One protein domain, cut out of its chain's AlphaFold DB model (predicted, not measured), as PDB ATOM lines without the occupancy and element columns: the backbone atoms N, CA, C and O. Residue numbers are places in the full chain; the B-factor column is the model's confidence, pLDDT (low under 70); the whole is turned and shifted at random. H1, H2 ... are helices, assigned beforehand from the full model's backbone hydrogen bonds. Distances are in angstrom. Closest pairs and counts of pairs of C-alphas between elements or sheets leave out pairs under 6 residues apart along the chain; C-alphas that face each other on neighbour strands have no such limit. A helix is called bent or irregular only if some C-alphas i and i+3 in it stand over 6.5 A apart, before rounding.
ATOM      1  N   ASP A  53     130.698 141.836 123.322       96.56
ATOM      2  CA  ASP A  53     129.404 141.363 123.826       96.56
ATOM      3  C   ASP A  53     128.276 141.580 122.807       96.56
ATOM      4  O   ASP A  53     127.380 140.741 122.701       96.56
ATOM      5  N   GLU A  54     128.363 142.642 122.008       97.44
ATOM      6  CA  GLU A  54     127.461 142.899 120.886       97.44
ATOM      7  C   GLU A  54     127.689 141.915 119.739       97.44
ATOM      8  O   GLU A  54     126.717 141.322 119.281       97.44
ATOM      9  N   ALA A  55     128.941 141.639 119.357       97.94
ATOM     10  CA  ALA A  55     129.267 140.636 118.340       97.94
ATOM     11  C   ALA A  55     128.737 139.241 118.726       97.94
ATOM     12  O   ALA A  55     128.050 138.592 117.937       97.94
ATOM     13  N   LYS A  56     128.943 138.807 119.982       97.50
ATOM     14  CA  LYS A  56     128.379 137.542 120.507       97.50
ATOM     15  C   LYS A  56     126.860 137.489 120.379       97.50
ATOM     16  O   LYS A  56     126.297 136.451 120.031       97.50
ATOM     17  N   SER A  57     126.210 138.596 120.723       97.19
ATOM     18  CA  SER A  57     124.757 138.720 120.691       97.19
ATOM     19  C   SER A  57     124.230 138.719 119.256       97.19
ATOM     20  O   SER A  57     123.245 138.041 118.963       97.19
ATOM     21  N   ALA A  58     124.918 139.421 118.356       97.94
ATOM     22  CA  ALA A  58     124.628 139.497 116.934       97.94
ATOM     23  C   ALA A  58     124.697 138.118 116.267       97.94
ATOM     24  O   ALA A  58     123.695 137.696 115.697       97.94
ATOM     25  N   VAL A  59     125.800 137.370 116.433       98.44
ATOM     26  CA  VAL A  59     125.937 136.001 115.890       98.44
ATOM     27  C   VAL A  59     124.738 135.140 116.287       98.44
ATOM     28  O   VAL A  59     124.081 134.560 115.430       98.44
ATOM     29  N   GLN A  60     124.387 135.106 117.577       97.88
ATOM     30  CA  GLN A  60     123.271 134.285 118.048       97.88
ATOM     31  C   GLN A  60     121.920 134.729 117.475       97.88
ATOM     32  O   GLN A  60     121.119 133.888 117.068       97.88
ATOM     33  N   LYS A  61     121.629 136.034 117.462       96.56
ATOM     34  CA  LYS A  61     120.315 136.517 117.014       96.56
ATOM     35  C   LYS A  61     120.126 136.426 115.510       96.56
ATOM     36  O   LYS A  61     119.018 136.117 115.090       96.56
ATOM     37  N   TYR A  62     121.170 136.668 114.728       98.19
ATOM     38  CA  TYR A  62     121.098 136.524 113.279       98.19
ATOM     39  C   TYR A  62     121.020 135.054 112.873       98.19
ATOM     40  O   TYR A  62     120.173 134.717 112.052       98.19
ATOM     41  N   SER A  63     121.771 134.157 113.530       98.38
ATOM     42  CA  SER A  63     121.617 132.716 113.295       98.38
ATOM     43  C   SER A  63     120.201 132.229 113.565       98.38
ATOM     44  O   SER A  63     119.616 131.567 112.722       98.38
ATOM     45  N   ARG A  64     119.613 132.647 114.691       97.00
ATOM     46  CA  ARG A  64     118.225 132.338 115.053       97.00
ATOM     47  C   ARG A  64     117.189 132.784 114.005       97.00
ATOM     48  O   ARG A  64     116.072 132.270 114.003       97.00
ATOM     49  N   ARG A  65     117.507 133.804 113.207       96.56
ATOM     50  CA  ARG A  65     116.595 134.457 112.254       96.56
ATOM     51  C   ARG A  65     116.872 134.083 110.804       96.56
ATOM     52  O   ARG A  65     116.321 134.712 109.909       96.56
ATOM     53  N   ASP A  66     117.719 133.084 110.587       97.31
ATOM     54  CA  ASP A  66     118.163 132.648 109.267       97.31
ATOM     55  C   ASP A  66     118.908 133.757 108.484       97.31
ATOM     56  O   ASP A  66     118.985 133.735 107.258       97.31
ATOM     57  N   GLU A  67     119.511 134.727 109.182       97.81
ATOM     58  CA  GLU A  67     120.239 135.860 108.589       97.81
ATOM     59  C   GLU A  67     121.734 135.518 108.426       97.81
ATOM     60  O   GLU A  67     122.594 136.045 109.139       97.81
ATOM     61  N   PHE A  68     122.040 134.598 107.501       98.31
ATOM     62  CA  PHE A  68     123.378 134.011 107.316       98.31
ATOM     63  C   PHE A  68     124.501 135.042 107.152       98.31
ATOM     64  O   PHE A  68     125.447 135.009 107.937       98.31
ATOM     65  N   ASP A  69     124.391 135.972 106.201       98.44
ATOM     66  CA  ASP A  69     125.475 136.921 105.899       98.44
ATOM     67  C   ASP A  69     125.814 137.796 107.111       98.44
ATOM     68  O   ASP A  69     126.979 137.984 107.469       98.44
ATOM     69  N   LYS A  70     124.783 138.265 107.825       98.38
ATOM     70  CA  LYS A  70     124.965 139.038 109.055       98.38
ATOM     71  C   LYS A  70     125.567 138.186 110.166       98.38
ATOM     72  O   LYS A  70     126.465 138.656 110.858       98.38
ATOM     73  N   ALA A  71     125.107 136.949 110.361       98.56
ATOM     74  CA  ALA A  71     125.680 136.056 111.367       98.56
ATOM     75  C   ALA A  71     127.159 135.752 111.076       98.56
ATOM     76  O   ALA A  71     127.982 135.786 111.995       98.56
ATOM     77  N   LEU A  72     127.496 135.498 109.808       98.75
ATOM     78  CA  LEU A  72     128.847 135.161 109.369       98.75
ATOM     79  C   LEU A  72     129.803 136.329 109.584       98.75
ATOM     80  O   LEU A  72     130.861 136.137 110.172       98.75
ATOM     81  N   LYS A  73     129.394 137.538 109.206       98.25
ATOM     82  CA  LYS A  73     130.145 138.773 109.442       98.25
ATOM     83  C   LYS A  73     130.631 138.895 110.891       98.25
ATOM     84  O   LYS A  73     131.821 139.054 111.150       98.25
ATOM     85  N   PHE A  74     129.737 138.755 111.872       98.56
ATOM     86  CA  PHE A  74     130.146 138.848 113.281       98.56
ATOM     87  C   PHE A  74     130.926 137.616 113.760       98.56
ATOM     88  O   PHE A  74     131.738 137.729 114.677       98.56
ATOM     89  N   ALA A  75     130.719 136.447 113.151       98.69
ATOM     90  CA  ALA A  75     131.527 135.266 113.437       98.69
ATOM     91  C   ALA A  75     132.978 135.434 112.954       98.69
ATOM     92  O   ALA A  75     133.888 135.089 113.707       98.69
ATOM     93  N   ILE A  76     133.194 136.006 111.763       98.69
ATOM     94  CA  ILE A  76     134.525 136.325 111.221       98.69
ATOM     95  C   ILE A  76     135.217 137.351 112.119       98.69
ATOM     96  O   ILE A  76     136.324 137.091 112.578       98.69
ATOM     97  N   GLU A  77     134.546 138.449 112.487       98.31
ATOM     98  CA  GLU A  77     135.088 139.447 113.429       98.31
ATOM     99  C   GLU A  77     135.578 138.828 114.748       98.31
ATOM    100  O   GLU A  77     136.611 139.213 115.298       98.31
ATOM    101  N   MET A  78     134.837 137.849 115.273       98.38
ATOM    102  CA  MET A  78     135.218 137.129 116.487       98.38
ATOM    103  C   MET A  78     136.350 136.116 116.255       98.38
ATOM    104  O   MET A  78     137.106 135.830 117.187       98.38
ATOM    105  N   ASP A  79     136.473 135.553 115.052       98.38
ATOM    106  CA  ASP A  79     137.537 134.615 114.690       98.38
ATOM    107  C   ASP A  79     138.865 135.315 114.349       98.38
ATOM    108  O   ASP A  79     139.936 134.782 114.655       98.38
ATOM    109  N   LEU A  80     138.812 136.549 113.832       98.25
ATOM    110  CA  LEU A  80     139.977 137.404 113.563       98.25
ATOM    111  C   LEU A  80     140.789 137.744 114.818       98.25
ATOM    112  O   LEU A  80     141.941 138.149 114.705       98.25
ATOM    113  N   PHE A  81     140.278 137.465 116.020       97.25
ATOM    114  CA  PHE A  81     141.097 137.437 117.236       97.25
ATOM    115  C   PHE A  81     142.278 136.454 117.160       97.25
ATOM    116  O   PHE A  81     143.209 136.579 117.949       97.25
ATOM    117  N   SER A  82     142.292 135.523 116.202       96.69
ATOM    118  CA  SER A  82     143.488 134.749 115.830       96.69
ATOM    119  C   SER A  82     144.691 135.606 115.418       96.69
ATOM    120  O   SER A  82     145.827 135.161 115.562       96.69
ATOM    121  N   LEU A  83     144.474 136.839 114.955       96.38
ATOM    122  CA  LEU A  83     145.533 137.798 114.629       96.38
ATOM    123  C   LEU A  83     146.179 138.431 115.867       96.38
ATOM    124  O   LEU A  83     147.204 139.097 115.748       96.38
ATOM    125  N   HIS A  84     145.605 138.235 117.056       95.81
ATOM    126  CA  HIS A  84     146.131 138.783 118.300       95.81
ATOM    127  C   HIS A  84     146.677 137.657 119.197       95.81
ATOM    128  O   HIS A  84     145.946 136.702 119.472       95.81
ATOM    129  N   PRO A  85     147.902 137.767 119.754       92.56
ATOM    130  CA  PRO A  85     148.496 136.734 120.618       92.56
ATOM    131  C   PRO A  85     147.595 136.298 121.788       92.56
ATOM    132  O   PRO A  85     147.450 135.110 122.073       92.56
ATOM    133  N   ASP A  86     146.918 137.255 122.427       94.31
ATOM    134  CA  ASP A  86     145.977 136.986 123.526       94.31
ATOM    135  C   ASP A  86     144.539 136.651 123.087       94.31
ATOM    136  O   ASP A  86     143.674 136.400 123.929       94.31
ATOM    137  N   GLY A  87     144.232 136.627 121.788       95.50
ATOM    138  CA  GLY A  87     142.863 136.484 121.280       95.50
ATOM    139  C   GLY A  87     142.278 135.065 121.357       95.50
ATOM    140  O   GLY A  87     141.068 134.869 121.218       95.50
ATOM    141  N   ARG A  88     143.092 134.055 121.682       94.56
ATOM    142  CA  ARG A  88     142.691 132.635 121.767       94.56
ATOM    143  C   ARG A  88     141.446 132.380 122.622       94.56
ATOM    144  O   ARG A  88     140.584 131.556 122.291       94.56
ATOM    145  N   HIS A  89     141.359 133.042 123.773       94.69
ATOM    146  CA  HIS A  89     140.238 132.856 124.691       94.69
ATOM    147  C   HIS A  89     138.918 133.370 124.089       94.69
ATOM    148  O   HIS A  89     137.849 132.835 124.387       94.69
ATOM    149  N   ILE A  90     138.987 134.354 123.190       96.06
ATOM    150  CA  ILE A  90     137.837 134.921 122.484       96.06
ATOM    151  C   ILE A  90     137.357 133.974 121.388       96.06
ATOM    152  O   ILE A  90     136.164 133.674 121.343       96.06
ATOM    153  N   GLN A  91     138.265 133.380 120.615       96.69
ATOM    154  CA  GLN A  91     137.890 132.325 119.670       96.69
ATOM    155  C   GLN A  91     137.292 131.101 120.384       96.69
ATOM    156  O   GLN A  91     136.306 130.520 119.940       96.69
ATOM    157  N   THR A  92     137.831 130.722 121.548       96.25
ATOM    158  CA  THR A  92     137.238 129.649 122.367       96.25
ATOM    159  C   THR A  92     135.818 130.014 122.827       96.25
ATOM    160  O   THR A  92     134.925 129.165 122.845       96.25
ATOM    161  N   ASN A  93     135.575 131.289 123.154       96.06
ATOM    162  CA  ASN A  93     134.234 131.790 123.460       96.06
ATOM    163  C   ASN A  93     133.297 131.752 122.243       96.06
ATOM    164  O   ASN A  93     132.124 131.432 122.432       96.06
ATOM    165  N   LEU A  94     133.785 132.044 121.031       98.19
ATOM    166  CA  LEU A  94     133.023 131.897 119.784       98.19
ATOM    167  C   LEU A  94     132.581 130.443 119.585       98.19
ATOM    168  O   LEU A  94     131.398 130.169 119.410       98.19
ATOM    169  N   TRP A  95     133.504 129.493 119.709       98.31
ATOM    170  CA  TRP A  95     133.204 128.073 119.519       98.31
ATOM    171  C   TRP A  95     132.209 127.542 120.550       98.31
ATOM    172  O   TRP A  95     131.299 126.785 120.220       98.31
ATOM    173  N   ASN A  96     132.340 127.971 121.807       97.88
ATOM    174  CA  ASN A  96     131.351 127.659 122.837       97.88
ATOM    175  C   ASN A  96     130.000 128.327 122.552       97.88
ATOM    176  O   ASN A  96     128.962 127.733 122.830       97.88
ATOM    177  N   ARG A  97     129.988 129.529 121.964       98.12
ATOM    178  CA  ARG A  97     128.753 130.194 121.535       98.12
ATOM    179  C   ARG A  97     128.068 129.422 120.408       98.12
ATOM    180  O   ARG A  97     126.864 129.242 120.506       98.12
ATOM    181  N   PHE A  98     128.794 128.881 119.429       98.75
ATOM    182  CA  PHE A  98     128.199 128.004 118.409       98.75
ATOM    183  C   PHE A  98     127.530 126.774 119.014       98.75
ATOM    184  O   PHE A  98     126.399 126.467 118.653       98.75
ATOM    185  N   LYS A  99     128.179 126.112 119.981       98.69
ATOM    186  CA  LYS A  99     127.588 124.975 120.710       98.69
ATOM    187  C   LYS A  99     126.305 125.395 121.439       98.69
ATOM    188  O   LYS A  99     125.307 124.690 121.363       98.69
ATOM    189  N   ILE A 100     126.309 126.553 122.105       98.12
ATOM    190  CA  ILE A 100     125.123 127.091 122.790       98.12
ATOM    191  C   ILE A 100     123.991 127.376 121.797       98.12
ATOM    192  O   ILE A 100     122.887 126.897 122.024       98.12
ATOM    193  N   ILE A 101     124.255 128.080 120.689       98.31
ATOM    194  CA  ILE A 101     123.243 128.373 119.658       98.31
ATOM    195  C   ILE A 101     122.701 127.063 119.072       98.31
ATOM    196  O   ILE A 101     121.493 126.888 118.954       98.31
ATOM    197  N   ALA A 102     123.576 126.102 118.771       98.62
ATOM    198  CA  ALA A 102     123.173 124.807 118.241       98.62
ATOM    199  C   ALA A 102     122.261 124.041 119.215       98.62
ATOM    200  O   ALA A 102     121.291 123.437 118.780       98.62
ATOM    201  N   LEU A 103     122.526 124.078 120.525       98.31
ATOM    202  CA  LEU A 103     121.686 123.417 121.533       98.31
ATOM    203  C   LEU A 103     120.389 124.179 121.828       98.31
ATOM    204  O   LEU A 103     119.363 123.557 122.099       98.31
ATOM    205  N   GLU A 104     120.443 125.509 121.833       97.06
ATOM    206  CA  GLU A 104     119.347 126.371 122.273       97.06
ATOM    207  C   GLU A 104     118.365 126.711 121.155       97.06
ATOM    208  O   GLU A 104     117.167 126.756 121.421       97.06
ATOM    209  N   ASP A 105     118.867 126.988 119.952       97.81
ATOM    210  CA  ASP A 105     118.094 127.565 118.855       97.81
ATOM    211  C   ASP A 105     117.822 126.535 117.739       97.81
ATOM    212  O   ASP A 105     116.707 126.503 117.226       97.81
ATOM    213  N   VAL A 106     118.770 125.647 117.400       98.31
ATOM    214  CA  VAL A 106     118.537 124.537 116.440       98.31
ATOM    215  C   VAL A 106     117.982 123.302 117.158       98.31
ATOM    216  O   VAL A 106     116.945 122.758 116.790       98.31
ATOM    217  N   SER A 107     118.652 122.880 118.229       97.81
ATOM    218  CA  SER A 107     118.271 121.775 119.106       97.81
ATOM    219  C   SER A 107     117.864 120.508 118.327       97.81
ATOM    220  O   SER A 107     118.503 120.125 117.346       97.81
ATOM    221  N   LEU A 108     116.802 119.831 118.761       98.31
ATOM    222  CA  LEU A 108     116.303 118.606 118.135       98.31
ATOM    223  C   LEU A 108     115.588 118.831 116.804       98.31
ATOM    224  O   LEU A 108     115.277 117.857 116.120       98.31
ATOM    225  N   ALA A 109     115.353 120.085 116.403       98.19
ATOM    226  CA  ALA A 109     114.819 120.358 115.080       98.19
ATOM    227  C   ALA A 109     115.818 119.964 113.983       98.19
ATOM    228  O   ALA A 109     115.398 119.701 112.863       98.19
ATOM    229  N   ASN A 110     117.122 119.852 114.245       98.50
ATOM    230  CA  ASN A 110     118.025 119.226 113.276       98.50
ATOM    231  C   ASN A 110     119.238 118.562 113.940       98.50
ATOM    232  O   ASN A 110     120.331 119.123 113.970       98.50
ATOM    233  N   VAL A 111     119.068 117.331 114.432       98.50
ATOM    234  CA  VAL A 111     120.140 116.563 115.095       98.50
ATOM    235  C   VAL A 111     121.388 116.413 114.213       98.50
ATOM    236  O   VAL A 111     122.509 116.591 114.697       98.50
ATOM    237  N   ASN A 112     121.221 116.181 112.906       98.56
ATOM    238  CA  ASN A 112     122.358 116.084 111.986       98.56
ATOM    239  C   ASN A 112     123.121 117.407 111.848       98.56
ATOM    240  O   ASN A 112     124.331 117.382 111.620       98.56
ATOM    241  N   ALA A 113     122.465 118.561 112.028       98.62
ATOM    242  CA  ALA A 113     123.162 119.845 112.044       98.62
ATOM    243  C   ALA A 113     124.106 119.940 113.244       98.62
ATOM    244  O   ALA A 113     125.242 120.370 113.081       98.62
ATOM    245  N   LEU A 114     123.696 119.461 114.424       98.75
ATOM    246  CA  LEU A 114     124.548 119.439 115.618       98.75
ATOM    247  C   LEU A 114     125.754 118.504 115.429       98.75
ATOM    248  O   LEU A 114     126.878 118.878 115.767       98.75
ATOM    249  N   ILE A 115     125.545 117.328 114.828       98.75
ATOM    250  CA  ILE A 115     126.625 116.387 114.487       98.75
ATOM    251  C   ILE A 115     127.593 117.012 113.470       98.75
ATOM    252  O   ILE A 115     128.813 116.943 113.646       98.75
ATOM    253  N   ARG A 116     127.072 117.684 112.434       98.56
ATOM    254  CA  ARG A 116     127.895 118.395 111.446       98.56
ATOM    255  C   ARG A 116     128.689 119.533 112.089       98.56
ATOM    256  O   ARG A 116     129.882 119.654 111.824       98.56
ATOM    257  N   ILE A 117     128.057 120.342 112.936       98.81
ATOM    258  CA  ILE A 117     128.709 121.442 113.658       98.81
ATOM    259  C   ILE A 117     129.838 120.899 114.540       98.81
ATOM    260  O   ILE A 117     130.929 121.462 114.528       98.81
ATOM    261  N   ASP A 118     129.639 119.777 115.238       98.81
ATOM    262  CA  ASP A 118     130.706 119.123 116.008       98.81
ATOM    263  C   ASP A 118     131.889 118.707 115.125       98.81
ATOM    264  O   ASP A 118     133.041 118.958 115.479       98.81
ATOM    265  N   ALA A 119     131.627 118.111 113.960       98.56
ATOM    266  CA  ALA A 119     132.682 117.744 113.020       98.56
ATOM    267  C   ALA A 119     133.482 118.970 112.540       98.56
ATOM    268  O   ALA A 119     134.709 118.926 112.511       98.56
ATOM    269  N   ARG A 120     132.809 120.086 112.231       98.69
ATOM    270  CA  ARG A 120     133.469 121.324 111.778       98.69
ATOM    271  C   ARG A 120     134.219 122.040 112.898       98.69
ATOM    272  O   ARG A 120     135.326 122.518 112.672       98.69
ATOM    273  N   LEU A 121     133.688 122.039 114.119       98.62
ATOM    274  CA  LEU A 121     134.399 122.535 115.301       98.62
ATOM    275  C   LEU A 121     135.696 121.754 115.547       98.62
ATOM    276  O   LEU A 121     136.713 122.358 115.875       98.62
ATOM    277  N   ARG A 122     135.694 120.432 115.328       98.19
ATOM    278  CA  ARG A 122     136.921 119.625 115.399       98.19
ATOM    279  C   ARG A 122     137.941 120.028 114.337       98.19
ATOM    280  O   ARG A 122     139.116 120.126 114.673       98.19
ATOM    281  N   CYS A 123     137.517 120.364 113.114       98.50
ATOM    282  CA  CYS A 123     138.430 120.914 112.104       98.50
ATOM    283  C   CYS A 123     139.129 122.196 112.595       98.50
ATOM    284  O   CYS A 123     140.338 122.340 112.409       98.50
ATOM    285  N   LEU A 124     138.395 123.095 113.261       98.25
ATOM    286  CA  LEU A 124     138.959 124.315 113.854       98.25
ATOM    287  C   LEU A 124     139.933 124.002 115.004       98.25
ATOM    288  O   LEU A 124     141.026 124.565 115.084       98.25
ATOM    289  N   GLU A 125     139.564 123.076 115.892       97.38
ATOM    290  CA  GLU A 125     140.402 122.639 117.016       97.38
ATOM    291  C   GLU A 125     141.712 121.986 116.539       97.38
ATOM    292  O   GLU A 125     142.791 122.285 117.061       97.38
ATOM    293  N   GLU A 126     141.634 121.123 115.530       97.81
ATOM    294  CA  GLU A 126     142.775 120.432 114.926       97.81
ATOM    295  C   GLU A 126     143.669 121.388 114.131       97.81
ATOM    296  O   GLU A 126     144.894 121.294 114.222       97.81
ATOM    297  N   GLY A 127     143.089 122.335 113.388       97.38
ATOM    298  CA  GLY A 127     143.826 123.404 112.711       97.38
ATOM    299  C   GLY A 127     144.639 124.246 113.694       97.38
ATOM    300  O   GLY A 127     145.862 124.356 113.557       97.38
ATOM    301  N   ARG A 128     143.993 124.719 114.767       95.62
ATOM    302  CA  ARG A 128     144.664 125.414 115.873       95.62
ATOM    303  C   ARG A 128     145.771 124.571 116.503       95.62
ATOM    304  O   ARG A 128     146.874 125.071 116.727       95.62
ATOM    305  N   LYS A 129     145.499 123.295 116.796       96.56
ATOM    306  CA  LYS A 129     146.493 122.385 117.382       96.56
ATOM    307  C   LYS A 129     147.710 122.233 116.467       96.56
ATOM    308  O   LYS A 129     148.824 122.376 116.953       96.56
ATOM    309  N   ARG A 130     147.512 122.019 115.161       96.75
ATOM    310  CA  ARG A 130     148.607 121.910 114.180       96.75
ATOM    311  C   ARG A 130     149.477 123.161 114.150       96.75
ATOM    312  O   ARG A 130     150.696 123.034 114.215       96.75
ATOM    313  N   ARG A 131     148.876 124.359 114.123       95.12
ATOM    314  CA  ARG A 131     149.638 125.621 114.208       95.12
ATOM    315  C   ARG A 131     150.472 125.685 115.479       95.12
ATOM    316  O   ARG A 131     151.643 126.043 115.422       95.12
ATOM    317  N   ARG A 132     149.886 125.314 116.614       95.25
ATOM    318  CA  ARG A 132     150.577 125.335 117.901       95.25
ATOM    319  C   ARG A 132     151.746 124.351 117.952       95.25
ATOM    320  O   ARG A 132     152.831 124.705 118.406       95.25
ATOM    321  N   ASP A 133     151.525 123.128 117.488       96.56
ATOM    322  CA  ASP A 133     152.539 122.076 117.489       96.56
ATOM    323  C   ASP A 133     153.707 122.455 116.548       96.56
ATOM    324  O   ASP A 133     154.865 122.281 116.917       96.56
ATOM    325  N   ALA A 134     153.421 123.100 115.408       95.88
ATOM    326  CA  ALA A 134     154.433 123.638 114.491       95.88
ATOM    327  C   ALA A 134     155.247 124.820 115.060       95.88
ATOM    328  O   ALA A 134     156.329 125.114 114.565       95.88
ATOM    329  N   ASN A 135     154.752 125.488 116.108       94.88
ATOM    330  CA  ASN A 135     155.371 126.672 116.716       94.88
ATOM    331  C   ASN A 135     155.840 126.400 118.157       94.88
ATOM    332  O   ASN A 135     155.746 127.254 119.041       94.88
ATOM    333  N   GLY A 136     156.320 125.179 118.420       95.94
ATOM    334  CA  GLY A 136     156.919 124.815 119.709       95.94
ATOM    335  C   GLY A 136     155.947 124.913 120.887       95.94
ATOM    336  O   GLY A 136     156.338 125.288 121.991       95.94
ATOM    337  N   GLY A 137     154.660 124.640 120.657       93.50
ATOM    338  CA  GLY A 137     153.624 124.727 121.686       93.50
ATOM    339  C   GLY A 137     153.009 126.122 121.853       93.50
ATOM    340  O   GLY A 137     152.056 126.265 122.624       93.50
ATOM    341  N   ARG A 138     153.496 127.138 121.128       90.94
ATOM    342  CA  ARG A 138     152.925 128.495 121.117       90.94
ATOM    343  C   ARG A 138     151.929 128.628 119.977       90.94
ATOM    344  O   ARG A 138     152.164 128.125 118.891       90.94
ATOM    345  N   GLU A 139     150.802 129.283 120.219       89.19
ATOM    346  CA  GLU A 139     149.841 129.581 119.156       89.19
ATOM    347  C   GLU A 139     150.283 130.881 118.469       89.19
ATOM    348  O   GLU A 139     150.247 131.926 119.121       89.19
ATOM    349  N   PRO A 140     150.781 130.835 117.217       92.19
ATOM    350  CA  PRO A 140     151.193 132.048 116.527       92.19
ATOM    351  C   PRO A 140     149.961 132.894 116.199       92.19
ATOM    352  O   PRO A 140     148.902 132.352 115.870       92.19
ATOM    353  N   ALA A 141     150.122 134.215 116.244       95.12
ATOM    354  CA  ALA A 141     149.155 135.115 115.636       95.12
ATOM    355  C   ALA A 141     149.139 134.880 114.119       95.12
ATOM    356  O   ALA A 141     150.195 134.762 113.495       95.12
ATOM    357  N   GLY A 142     147.953 134.788 113.529       95.69
ATOM    358  CA  GLY A 142     147.815 134.580 112.094       95.69
ATOM    359  C   GLY A 142     146.426 134.114 111.699       95.69
ATOM    360  O   GLY A 142     145.650 133.649 112.532       95.69
ATOM    361  N   LEU A 143     146.123 134.240 110.410       96.56
ATOM    362  CA  LEU A 143     144.830 133.841 109.871       96.56
ATOM    363  C   LEU A 143     144.615 132.329 109.974       96.56
ATOM    364  O   LEU A 143     145.541 131.517 109.868       96.56
ATOM    365  N   ALA A 144     143.349 131.962 110.147       96.69
ATOM    366  CA  ALA A 144     142.885 130.599 109.970       96.69
ATOM    367  C   ALA A 144     143.196 130.110 108.541       96.69
ATOM    368  O   ALA A 144     143.134 130.883 107.585       96.69
ATOM    369  N   SER A 145     143.525 128.825 108.383       97.75
ATOM    370  CA  SER A 145     143.725 128.234 107.051       97.75
ATOM    371  C   SER A 145     142.420 128.225 106.238       97.75
ATOM    372  O   SER A 145     141.346 128.231 106.843       97.75
ATOM    373  N   PRO A 146     142.461 128.099 104.896       98.25
ATOM    374  CA  PRO A 146     141.244 128.034 104.076       98.25
ATOM    375  C   PRO A 146     140.245 126.960 104.534       98.25
ATOM    376  O   PRO A 146     139.037 127.174 104.552       98.25
ATOM    377  N   THR A 147     140.739 125.805 104.995       98.38
ATOM    378  CA  THR A 147     139.892 124.737 105.553       98.38
ATOM    379  C   THR A 147     139.189 125.157 106.842       98.38
ATOM    380  O   THR A 147     138.047 124.766 107.077       98.38
ATOM    381  N   GLU A 148     139.855 125.930 107.697       98.56
ATOM    382  CA  GLU A 148     139.256 126.448 108.926       98.56
ATOM    383  C   GLU A 148     138.261 127.572 108.635       98.56
ATOM    384  O   GLU A 148     137.168 127.561 109.195       98.56
ATOM    385  N   GLN A 149     138.588 128.482 107.715       98.62
ATOM    386  CA  GLN A 149     137.664 129.521 107.253       98.62
ATOM    387  C   GLN A 149     136.376 128.888 106.700       98.62
ATOM    388  O   GLN A 149     135.275 129.244 107.120       98.62
ATOM    389  N   GLN A 150     136.498 127.857 105.856       98.56
ATOM    390  CA  GLN A 150     135.342 127.109 105.359       98.56
ATOM    391  C   GLN A 150     134.586 126.382 106.483       98.56
ATOM    392  O   GLN A 150     133.359 126.319 106.467       98.56
ATOM    393  N   ALA A 151     135.283 125.836 107.483       98.69
ATOM    394  CA  ALA A 151     134.624 125.203 108.622       98.69
ATOM    395  C   ALA A 151     133.789 126.208 109.436       98.69
ATOM    396  O   ALA A 151     132.710 125.840 109.904       98.69
ATOM    397  N   LEU A 152     134.243 127.461 109.574       98.81
ATOM    398  CA  LEU A 152     133.463 128.536 110.192       98.81
ATOM    399  C   LEU A 152     132.179 128.815 109.397       98.81
ATOM    400  O   LEU A 152     131.092 128.824 109.978       98.81
ATOM    401  N   VAL A 153     132.302 128.976 108.078       98.75
ATOM    402  CA  VAL A 153     131.173 129.185 107.156       98.75
ATOM    403  C   VAL A 153     130.157 128.051 107.270       98.75
ATOM    404  O   VAL A 153     128.974 128.303 107.483       98.75
ATOM    405  N   ASP A 154     130.616 126.799 107.217       98.75
ATOM    406  CA  ASP A 154     129.769 125.614 107.344       98.75
ATOM    407  C   ASP A 154     128.991 125.581 108.670       98.75
ATOM    408  O   ASP A 154     127.835 125.151 108.693       98.75
ATOM    409  N   ILE A 155     129.611 126.008 109.777       98.88
ATOM    410  CA  ILE A 155     128.950 126.081 111.087       98.88
ATOM    411  C   ILE A 155     127.850 127.138 111.057       98.88
ATOM    412  O   ILE A 155     126.712 126.836 111.415       98.88
ATOM    413  N   VAL A 156     128.173 128.362 110.630       98.81
ATOM    414  CA  VAL A 156     127.205 129.465 110.601       98.81
ATOM    415  C   VAL A 156     126.060 129.141 109.645       98.81
ATOM    416  O   VAL A 156     124.901 129.326 110.005       98.81
ATOM    417  N   TRP A 157     126.351 128.565 108.479       98.75
ATOM    418  CA  TRP A 157     125.335 128.123 107.529       98.75
ATOM    419  C   TRP A 157     124.412 127.057 108.122       98.75
ATOM    420  O   TRP A 157     123.190 127.167 108.019       98.75
ATOM    421  N   ALA A 158     124.972 126.040 108.788       98.62
ATOM    422  CA  ALA A 158     124.178 125.000 109.436       98.62
ATOM    423  C   ALA A 158     123.283 125.566 110.549       98.62
ATOM    424  O   ALA A 158     122.147 125.109 110.689       98.62
ATOM    425  N   LEU A 159     123.765 126.560 111.304       98.62
ATOM    426  CA  LEU A 159     122.975 127.263 112.315       98.62
ATOM    427  C   LEU A 159     121.834 128.067 111.683       98.62
ATOM    428  O   LEU A 159     120.707 127.934 112.130       98.62
ATOM    429  N   CYS A 160     122.107 128.846 110.634       98.44
ATOM    430  CA  CYS A 160     121.119 129.750 110.034       98.44
ATOM    431  C   CYS A 160     120.089 129.039 109.153       98.44
ATOM    432  O   CYS A 160     119.005 129.551 108.950       98.44
ATOM    433  N   THR A 161     120.420 127.898 108.549       98.06
ATOM    434  CA  THR A 161     119.550 127.296 107.519       98.06
ATOM    435  C   THR A 161     118.816 126.042 107.980       98.06
ATOM    436  O   THR A 161     117.985 125.491 107.243       98.06
ATOM    437  N   SER A 162     119.117 125.577 109.195       98.31
ATOM    438  CA  SER A 162     118.392 124.487 109.835       98.31
ATOM    439  C   SER A 162     117.018 124.940 110.316       98.31
ATOM    440  O   SER A 162     116.716 126.121 110.442       98.31
ATOM    441  N   LYS A 163     116.157 123.962 110.585       98.12
ATOM    442  CA  LYS A 163     114.937 124.203 111.352       98.12
ATOM    443  C   LYS A 163     115.319 124.544 112.791       98.12
ATOM    444  O   LYS A 163     116.263 123.958 113.320       98.12
ATOM    445  N   HIS A 164     114.565 125.447 113.402       97.81
ATOM    446  CA  HIS A 164     114.835 125.932 114.750       97.81
ATOM    447  C   HIS A 164     113.804 125.414 115.753       97.81
ATOM    448  O   HIS A 164     112.620 125.296 115.446       97.81
ATOM    449  N   VAL A 314     121.136 118.331 106.398       98.06
ATOM    450  CA  VAL A 314     121.743 119.636 106.679       98.06
ATOM    451  C   VAL A 314     122.082 120.283 105.350       98.06
ATOM    452  O   VAL A 314     122.819 119.698 104.554       98.06
ATOM    453  N   LYS A 315     121.553 121.483 105.108       98.00
ATOM    454  CA  LYS A 315     121.908 122.251 103.915       98.00
ATOM    455  C   LYS A 315     123.397 122.596 103.959       98.00
ATOM    456  O   LYS A 315     123.970 122.796 105.030       98.00
ATOM    457  N   VAL A 316     124.014 122.662 102.788       97.50
ATOM    458  CA  VAL A 316     125.405 123.095 102.621       97.50
ATOM    459  C   VAL A 316     125.437 124.499 102.029       97.50
ATOM    460  O   VAL A 316     124.477 124.846 101.332       97.50
ATOM    461  N   PRO A 317     126.480 125.300 102.314       97.56
ATOM    462  CA  PRO A 317     126.686 126.560 101.612       97.56
ATOM    463  C   PRO A 317     126.710 126.346 100.090       97.56
ATOM    464  O   PRO A 317     127.060 125.243  99.646       97.56
ATOM    465  N   PRO A 318     126.361 127.371  99.292       98.12
ATOM    466  CA  PRO A 318     126.570 127.349  97.851       98.12
ATOM    467  C   PRO A 318     128.021 126.976  97.523       98.12
ATOM    468  O   PRO A 318     128.947 127.389  98.221       98.12
ATOM    469  N   SER A 319     128.228 126.161  96.489       97.25
ATOM    470  CA  SER A 319     129.565 125.664  96.125       97.25
ATOM    471  C   SER A 319     130.518 126.762  95.647       97.25
ATOM    472  O   SER A 319     131.725 126.556  95.632       97.25
ATOM    473  N   ASP A 320     129.964 127.893  95.225       97.44
ATOM    474  CA  ASP A 320     130.644 129.109  94.785       97.44
ATOM    475  C   ASP A 320     130.868 130.123  95.920       97.44
ATOM    476  O   ASP A 320     131.437 131.186  95.681       97.44
ATOM    477  N   PHE A 321     130.457 129.817  97.157       98.12
ATOM    478  CA  PHE A 321     130.745 130.679  98.300       98.12
ATOM    479  C   PHE A 321     132.248 130.675  98.620       98.12
ATOM    480  O   PHE A 321     132.805 129.646  99.008       98.12
ATOM    481  N   ASP A 322     132.895 131.836  98.521       98.31
ATOM    482  CA  ASP A 322     134.321 131.999  98.809       98.31
ATOM    483  C   ASP A 322     134.551 132.496 100.246       98.31
ATOM    484  O   ASP A 322     134.422 133.682 100.568       98.31
ATOM    485  N   ALA A 323     134.923 131.567 101.131       98.38
ATOM    486  CA  ALA A 323     135.268 131.885 102.513       98.38
ATOM    487  C   ALA A 323     136.488 132.818 102.626       98.38
ATOM    488  O   ALA A 323     136.527 133.657 103.525       98.38
ATOM    489  N   GLY A 324     137.466 132.694 101.726       98.31
ATOM    490  CA  GLY A 324     138.665 133.529 101.718       98.31
ATOM    491  C   GLY A 324     138.329 134.975 101.378       98.31
ATOM    492  O   GLY A 324     138.735 135.878 102.109       98.31
ATOM    493  N   GLN A 325     137.509 135.192 100.346       98.44
ATOM    494  CA  GLN A 325     137.032 136.527  99.973       98.44
ATOM    495  C   GLN A 325     136.202 137.175 101.090       98.44
ATOM    496  O   GLN A 325     136.344 138.373 101.354       98.44
ATOM    497  N   ALA A 326     135.368 136.395 101.785       98.38
ATOM    498  CA  ALA A 326     134.622 136.895 102.938       98.38
ATOM    499  C   ALA A 326     135.573 137.413 104.031       98.38
ATOM    500  O   ALA A 326     135.404 138.534 104.501       98.38
ATOM    501  N   TYR A 327     136.616 136.654 104.394       98.56
ATOM    502  CA  TYR A 327     137.637 137.122 105.343       98.56
ATOM    503  C   TYR A 327     138.409 138.338 104.822       98.56
ATOM    504  O   TYR A 327     138.649 139.270 105.586       98.56
ATOM    505  N   GLN A 328     138.781 138.342 103.542       98.31
ATOM    506  CA  GLN A 328     139.534 139.433 102.928       98.31
ATOM    507  C   GLN A 328     138.771 140.761 103.024       98.31
ATOM    508  O   GLN A 328     139.328 141.747 103.488       98.31
ATOM    509  N   SER A 329     137.462 140.746 102.760       98.25
ATOM    510  CA  SER A 329     136.600 141.934 102.871       98.25
ATOM    511  C   SER A 329     136.595 142.538 104.289       98.25
ATOM    512  O   SER A 329     136.501 143.753 104.461       98.25
ATOM    513  N   HIS A 330     136.718 141.706 105.333       97.94
ATOM    514  CA  HIS A 330     136.864 142.181 106.715       97.94
ATOM    515  C   HIS A 330     138.239 142.805 106.982       97.94
ATOM    516  O   HIS A 330     138.329 143.808 107.690       97.94
ATOM    517  N   LEU A 331     139.305 142.215 106.434       97.38
ATOM    518  CA  LEU A 331     140.672 142.729 106.567       97.38
ATOM    519  C   LEU A 331     140.844 144.069 105.849       97.38
ATOM    520  O   LEU A 331     141.526 144.951 106.362       97.38
ATOM    521  N   ASP A 332     140.162 144.236 104.719       97.38
ATOM    522  CA  ASP A 332     140.136 145.477 103.945       97.38
ATOM    523  C   ASP A 332     139.178 146.528 104.538       97.38
ATOM    524  O   ASP A 332     139.073 147.640 104.022       97.38
ATOM    525  N   LEU A 333     138.508 146.206 105.656       96.06
ATOM    526  CA  LEU A 333     137.552 147.070 106.360       96.06
ATOM    527  C   LEU A 333     136.368 147.521 105.480       96.06
ATOM    528  O   LEU A 333     135.771 148.570 105.719       96.06
ATOM    529  N   GLU A 334     135.989 146.710 104.491       97.25
ATOM    530  CA  GLU A 334     134.885 146.997 103.560       97.25
ATOM    531  C   GLU A 334     133.510 146.607 104.125       97.25
ATOM    532  O   GLU A 334     132.461 146.991 103.602       97.25
ATOM    533  N   VAL A 335     133.494 145.827 105.207       96.88
ATOM    534  CA  VAL A 335     132.267 145.283 105.789       96.88
ATOM    535  C   VAL A 335     131.636 146.289 106.749       96.88
ATOM    536  O   VAL A 335     132.166 146.555 107.826       96.88
ATOM    537  N   ASP A 336     130.446 146.796 106.415       96.75
ATOM    538  CA  ASP A 336     129.636 147.587 107.352       96.75
ATOM    539  C   ASP A 336     129.322 146.738 108.582       96.75
ATOM    540  O   ASP A 336     128.616 145.749 108.432       96.75
ATOM    541  N   LEU A 337     129.792 147.123 109.778       96.44
ATOM    542  CA  LEU A 337     129.550 146.458 111.069       96.44
ATOM    543  C   LEU A 337     128.299 146.928 111.826       96.44
ATOM    544  O   LEU A 337     128.168 146.663 113.022       96.44
ATOM    545  N   SER A 338     127.329 147.537 111.142       96.88
ATOM    546  CA  SER A 338     126.042 147.909 111.734       96.88
ATOM    547  C   SER A 338     125.339 146.725 112.423       96.88
ATOM    548  O   SER A 338     125.360 145.579 111.952       96.88
ATOM    549  N   ILE A 339     124.756 147.003 113.597       96.56
ATOM    550  CA  ILE A 339     124.069 146.021 114.447       96.56
ATOM    551  C   ILE A 339     122.612 146.435 114.629       96.56
ATOM    552  O   ILE A 339     122.319 147.515 115.150       96.56
ATOM    553  N   ASP A 340     121.700 145.530 114.283       96.62
ATOM    554  CA  ASP A 340     120.268 145.727 114.427       96.62
ATOM    555  C   ASP A 340     119.870 145.910 115.894       96.62
ATOM    556  O   ASP A 340     120.413 145.295 116.822       96.62
ATOM    557  N   LYS A 341     118.828 146.717 116.123       95.31
ATOM    558  CA  LYS A 341     118.336 147.035 117.474       95.31
ATOM    559  C   LYS A 341     118.009 145.796 118.306       95.31
ATOM    560  O   LYS A 341     118.106 145.868 119.531       95.31
ATOM    561  N   CYS A 342     117.624 144.692 117.668       93.25
ATOM    562  CA  CYS A 342     117.326 143.431 118.336       93.25
ATOM    563  C   CYS A 342     118.573 142.733 118.891       93.25
ATOM    564  O   CYS A 342     118.498 142.100 119.941       93.25
ATOM    565  N   ALA A 343     119.724 142.848 118.222       95.38
ATOM    566  CA  ALA A 343     120.997 142.296 118.683       95.38
ATOM    567  C   ALA A 343     121.517 143.037 119.923       95.38
ATOM    568  O   ALA A 343     122.105 142.415 120.805       95.38
ATOM    569  N   ILE A 344     121.161 144.309 120.088       96.25
ATOM    570  CA  ILE A 344     121.420 145.076 121.309       96.25
ATOM    571  C   ILE A 344     120.329 144.776 122.342       96.25
ATOM    572  O   ILE A 344     119.237 145.325 122.256       96.25
ATOM    573  N   ASP A 345     120.595 143.908 123.316       93.50
ATOM    574  CA  ASP A 345     119.623 143.465 124.329       93.50
ATOM    575  C   ASP A 345     120.180 143.579 125.757       93.50
ATOM    576  O   ASP A 345     121.263 144.112 125.982       93.50
ATOM    577  N   MET A 346     119.460 143.036 126.739       94.62
ATOM    578  CA  MET A 346     119.888 143.046 128.142       94.62
ATOM    579  C   MET A 346     121.240 142.346 128.418       94.62
ATOM    580  O   MET A 346     121.821 142.512 129.495       94.62
ATOM    581  N   HIS A 347     121.767 141.557 127.475       93.81
ATOM    582  CA  HIS A 347     123.072 140.910 127.595       93.81
ATOM    583  C   HIS A 347     124.211 141.777 127.056       93.81
ATOM    584  O   HIS A 347     125.356 141.571 127.469       93.81
ATOM    585  N   THR A 348     123.922 142.793 126.240       95.81
ATOM    586  CA  THR A 348     124.926 143.770 125.806       95.81
ATOM    587  C   THR A 348     125.011 144.942 126.778       95.81
ATOM    588  O   THR A 348     124.043 145.309 127.448       95.81
ATOM    589  N   ARG A 349     126.194 145.545 126.895       94.62
ATOM    590  CA  ARG A 349     126.428 146.727 127.725       94.62
ATOM    591  C   ARG A 349     125.533 147.873 127.283       94.62
ATOM    592  O   ARG A 349     124.798 148.396 128.113       94.62
ATOM    593  N   ARG A 350     125.532 148.190 125.985       95.12
ATOM    594  CA  ARG A 350     124.683 149.235 125.409       95.12
ATOM    595  C   ARG A 350     123.202 148.975 125.665       95.12
ATOM    596  O   ARG A 350     122.474 149.903 125.994       95.12
ATOM    597  N   GLY A 351     122.748 147.725 125.571       96.31
ATOM    598  CA  GLY A 351     121.356 147.394 125.857       96.31
ATOM    599  C   GLY A 351     120.995 147.551 127.334       96.31
ATOM    600  O   GLY A 351     119.939 148.108 127.624       96.31
ATOM    601  N   ARG A 352     121.880 147.166 128.266       95.69
ATOM    602  CA  ARG A 352     121.685 147.440 129.702       95.69
ATOM    603  C   ARG A 352     121.645 148.932 130.012       95.69
ATOM    604  O   ARG A 352     120.745 149.358 130.724       95.69
ATOM    605  N   SER A 353     122.578 149.715 129.467       95.62
ATOM    606  CA  SER A 353     122.603 151.172 129.654       95.62
ATOM    607  C   SER A 353     121.355 151.845 129.077       95.62
ATOM    608  O   SER A 353     120.854 152.802 129.649       95.62
ATOM    609  N   ALA A 354     120.800 151.297 127.993       95.81
ATOM    610  CA  ALA A 354     119.544 151.746 127.399       95.81
ATOM    611  C   ALA A 354     118.282 151.192 128.099       95.81
ATOM    612  O   ALA A 354     117.190 151.290 127.542       95.81
ATOM    613  N   GLY A 355     118.405 150.549 129.268       95.31
ATOM    614  CA  GLY A 355     117.263 150.027 130.027       95.31
ATOM    615  C   GLY A 355     116.532 148.850 129.370       95.31
ATOM    616  O   GLY A 355     115.400 148.544 129.741       95.31
ATOM    617  N   LYS A 356     117.141 148.163 128.393       94.56
ATOM    618  CA  LYS A 356     116.502 147.019 127.727       94.56
ATOM    619  C   LYS A 356     116.347 145.859 128.708       94.56
ATOM    620  O   LYS A 356     117.334 145.279 129.159       94.56
ATOM    621  N   GLY A 357     115.096 145.524 129.013       92.38
ATOM    622  CA  GLY A 357     114.719 144.454 129.934       92.38
ATOM    623  C   GLY A 357     114.368 143.128 129.253       92.38
ATOM    624  O   GLY A 357     114.652 142.893 128.075       92.38
ATOM    625  N   LYS A 358     113.708 142.253 130.023       89.88
ATOM    626  CA  LYS A 358     113.272 140.927 129.560       89.88
ATOM    627  C   LYS A 358     112.251 140.999 128.418       89.88
ATOM    628  O   LYS A 358     112.289 140.134 127.554       89.88
ATOM    629  N   GLU A 359     111.417 142.038 128.373       86.88
ATOM    630  CA  GLU A 359     110.412 142.242 127.319       86.88
ATOM    631  C   GLU A 359     111.057 142.395 125.937       86.88
ATOM    632  O   GLU A 359     110.744 141.648 125.009       86.88
ATOM    633  N   VAL A 360     112.044 143.292 125.816       88.62
ATOM    634  CA  VAL A 360     112.811 143.484 124.574       88.62
ATOM    635  C   VAL A 360     113.548 142.200 124.196       88.62
ATOM    636  O   VAL A 360     113.570 141.814 123.028       88.62
ATOM    637  N   PHE A 361     114.117 141.499 125.183       88.50
ATOM    638  CA  PHE A 361     114.746 140.200 124.953       88.50
ATOM    639  C   PHE A 361     113.745 139.156 124.426       88.50
ATOM    640  O   PHE A 361     114.065 138.441 123.477       88.50
ATOM    641  N   GLY A 362     112.538 139.095 124.994       86.06
ATOM    642  CA  GLY A 362     111.450 138.209 124.582       86.06
ATOM    643  C   GLY A 362     111.005 138.474 123.146       86.06
ATOM    644  O   GLY A 362     110.964 137.543 122.343       86.06
ATOM    645  N   ALA A 363     110.806 139.737 122.770       85.12
ATOM    646  CA  ALA A 363     110.498 140.117 121.390       85.12
ATOM    647  C   ALA A 363     111.616 139.718 120.404       85.12
ATOM    648  O   ALA A 363     111.364 139.379 119.250       85.12
ATOM    649  N   CYS A 364     112.869 139.690 120.866       86.56
ATOM    650  CA  CYS A 364     114.024 139.271 120.068       86.56
ATOM    651  C   CYS A 364     114.313 137.757 120.128       86.56
ATOM    652  O   CYS A 364     115.293 137.292 119.536       86.56
ATOM    653  N   SER A 365     113.495 136.993 120.855       85.25
ATOM    654  CA  SER A 365     113.662 135.552 121.068       85.25
ATOM    655  C   SER A 365     112.986 134.685 120.000       85.25
ATOM    656  O   SER A 365     113.194 133.470 120.004       85.25
ATOM    657  N   VAL A 366     112.237 135.313 119.085       85.56
ATOM    658  CA  VAL A 366     111.573 134.670 117.944       85.56
ATOM    659  C   VAL A 366     112.608 133.979 117.061       85.56
ATOM    660  O   VAL A 366     113.628 134.579 116.714       85.56
ATOM    661  N   VAL A 367     112.336 132.717 116.739       90.62
ATOM    662  CA  VAL A 367     113.113 131.897 115.808       90.62
ATOM    663  C   VAL A 367     112.484 131.973 114.416       90.62
ATOM    664  O   VAL A 367     111.258 131.976 114.295       90.62
ATOM    665  N   ALA A 368     113.304 132.035 113.373       91.56
ATOM    666  CA  ALA A 368     112.850 131.780 112.014       91.56
ATOM    667  C   ALA A 368     112.722 130.267 111.795       91.56
ATOM    668  O   ALA A 368     113.359 129.471 112.485       91.56
ATOM    669  N   ASN A 369     111.870 129.865 110.848       93.19
ATOM    670  CA  ASN A 369     111.783 128.470 110.413       93.19
ATOM    671  C   ASN A 369     111.550 127.472 111.579       93.19
ATOM    672  O   ASN A 369     112.189 126.418 111.651       93.19
ATOM    673  N   GLU A 370     110.652 127.822 112.512       96.06
ATOM    674  CA  GLU A 370     110.356 127.013 113.703       96.06
ATOM    675  C   GLU A 370     109.823 125.622 113.321       96.06
ATOM    676  O   GLU A 370     108.948 125.488 112.461       96.06
ATOM    677  N   ASP A 371     110.331 124.575 113.971       96.50
ATOM    678  CA  ASP A 371     109.776 123.230 113.853       96.50
ATOM    679  C   ASP A 371     108.554 123.068 114.760       96.50
ATOM    680  O   ASP A 371     108.653 122.742 115.948       96.50
ATOM    681  N   THR A 372     107.379 123.279 114.174       94.75
ATOM    682  CA  THR A 372     106.095 123.155 114.864       94.75
ATOM    683  C   THR A 372     105.795 121.727 115.318       94.75
ATOM    684  O   THR A 372     105.036 121.558 116.267       94.75
TER     685      THR A 372
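What this domain is: This is residues 53 to 164 and 314 to 372 of the 402 residues of an uncharacterized protein of Acanthamoeba castellanii str. Neff (UniProt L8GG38). The bent helix H3 folds back on itself into two long arms side by side, H3a and H3b, and H1, H2 and H4 pack on this pair; H1, H2, H3a and H4 make a four-helix bundle. H5 starts beside H4, at Ala 323 near Gln 150, and runs away from it, about perpendicular to it, on the side away from H3, while a tail with the small helices H6 and H7 passes outside the bundle, beyond H1. The printed part has 171 residues with seven named helices, H1 to H7 in order, and no named strand; its class is all helix. It is compact, with a radius of gyration of the C-alphas of 16.1 A and spans of 50 by 37 by 28 A.

Where its parts are: H1 is residues 53 to 64, from C-alpha 53 at (129.404, 141.363, 123.826), 16.8 A long. H2 is residues 68 to 83, 23.6 A. H3, residues 88 to 134, was assigned as one helix by its hydrogen bonds but is bent: C-alphas 109 and 112 are 9.2 A apart. Its arms are H3a, residues 88 to 109, 31.2 A, and H3b, residues 112 to 134, 33.0 A. H3a has a kink of 43 degrees near residue 103 and is irregular, with C-alphas 105 and 108 9.2 A apart. H4 is residues 146 to 161, 22.0 A, and H5 residues 323 to 331, 12.8 A. H6 is residues 349 to 353, and H7 residues 358 to 363, ending at C-alpha 363 (110.498, 140.117, 121.390).

How they stand to each other: In the bundle, H1 and H2 form a helical hairpin, opposite ways at a steep tilt of 37 degrees, only just past shallow; their closest C-alphas, Val 59 and Ala 71, are 4.5 A apart. H2 and H3a form another at 27 degrees, touching at Asp 79 and Gln 91, C-alphas 5.5 A apart. H3a and H3b touch at a shallow tilt of 13 degrees, opposite ways, closest at C-alphas 102 and 114, 6.1 A. H3b and H4 form a hairpin at 22 degrees, closest at C-alphas 120 and 151, 5.1 A. H5 is about perpendicular to H4 at 84 degrees, and the C-alphas of Gln 150 and Ala 323, their closest, are 5.6 A apart. H6 is close to H1 but not clearly touching, at 7.3 A between C-alphas 53 and 349; H7 touches no helix. Every O i to N i+4 pair is within hydrogen-bond range in H1, H3b, H4, H6 and H7, against 9 of 12 in H2, 14 of 18 in H3a and 4 of 5 in H5.

The domain as a whole: The C-alphas farthest apart, of Gly 136 and Thr 372, are 51.1 A apart. Residues 165 to 313 are not printed; C-alphas 164 and 314 are 12.3 A apart across the cut. The links H3 to H4 and H5 to H6 are long. No printed residue is under 70 in pLDDT.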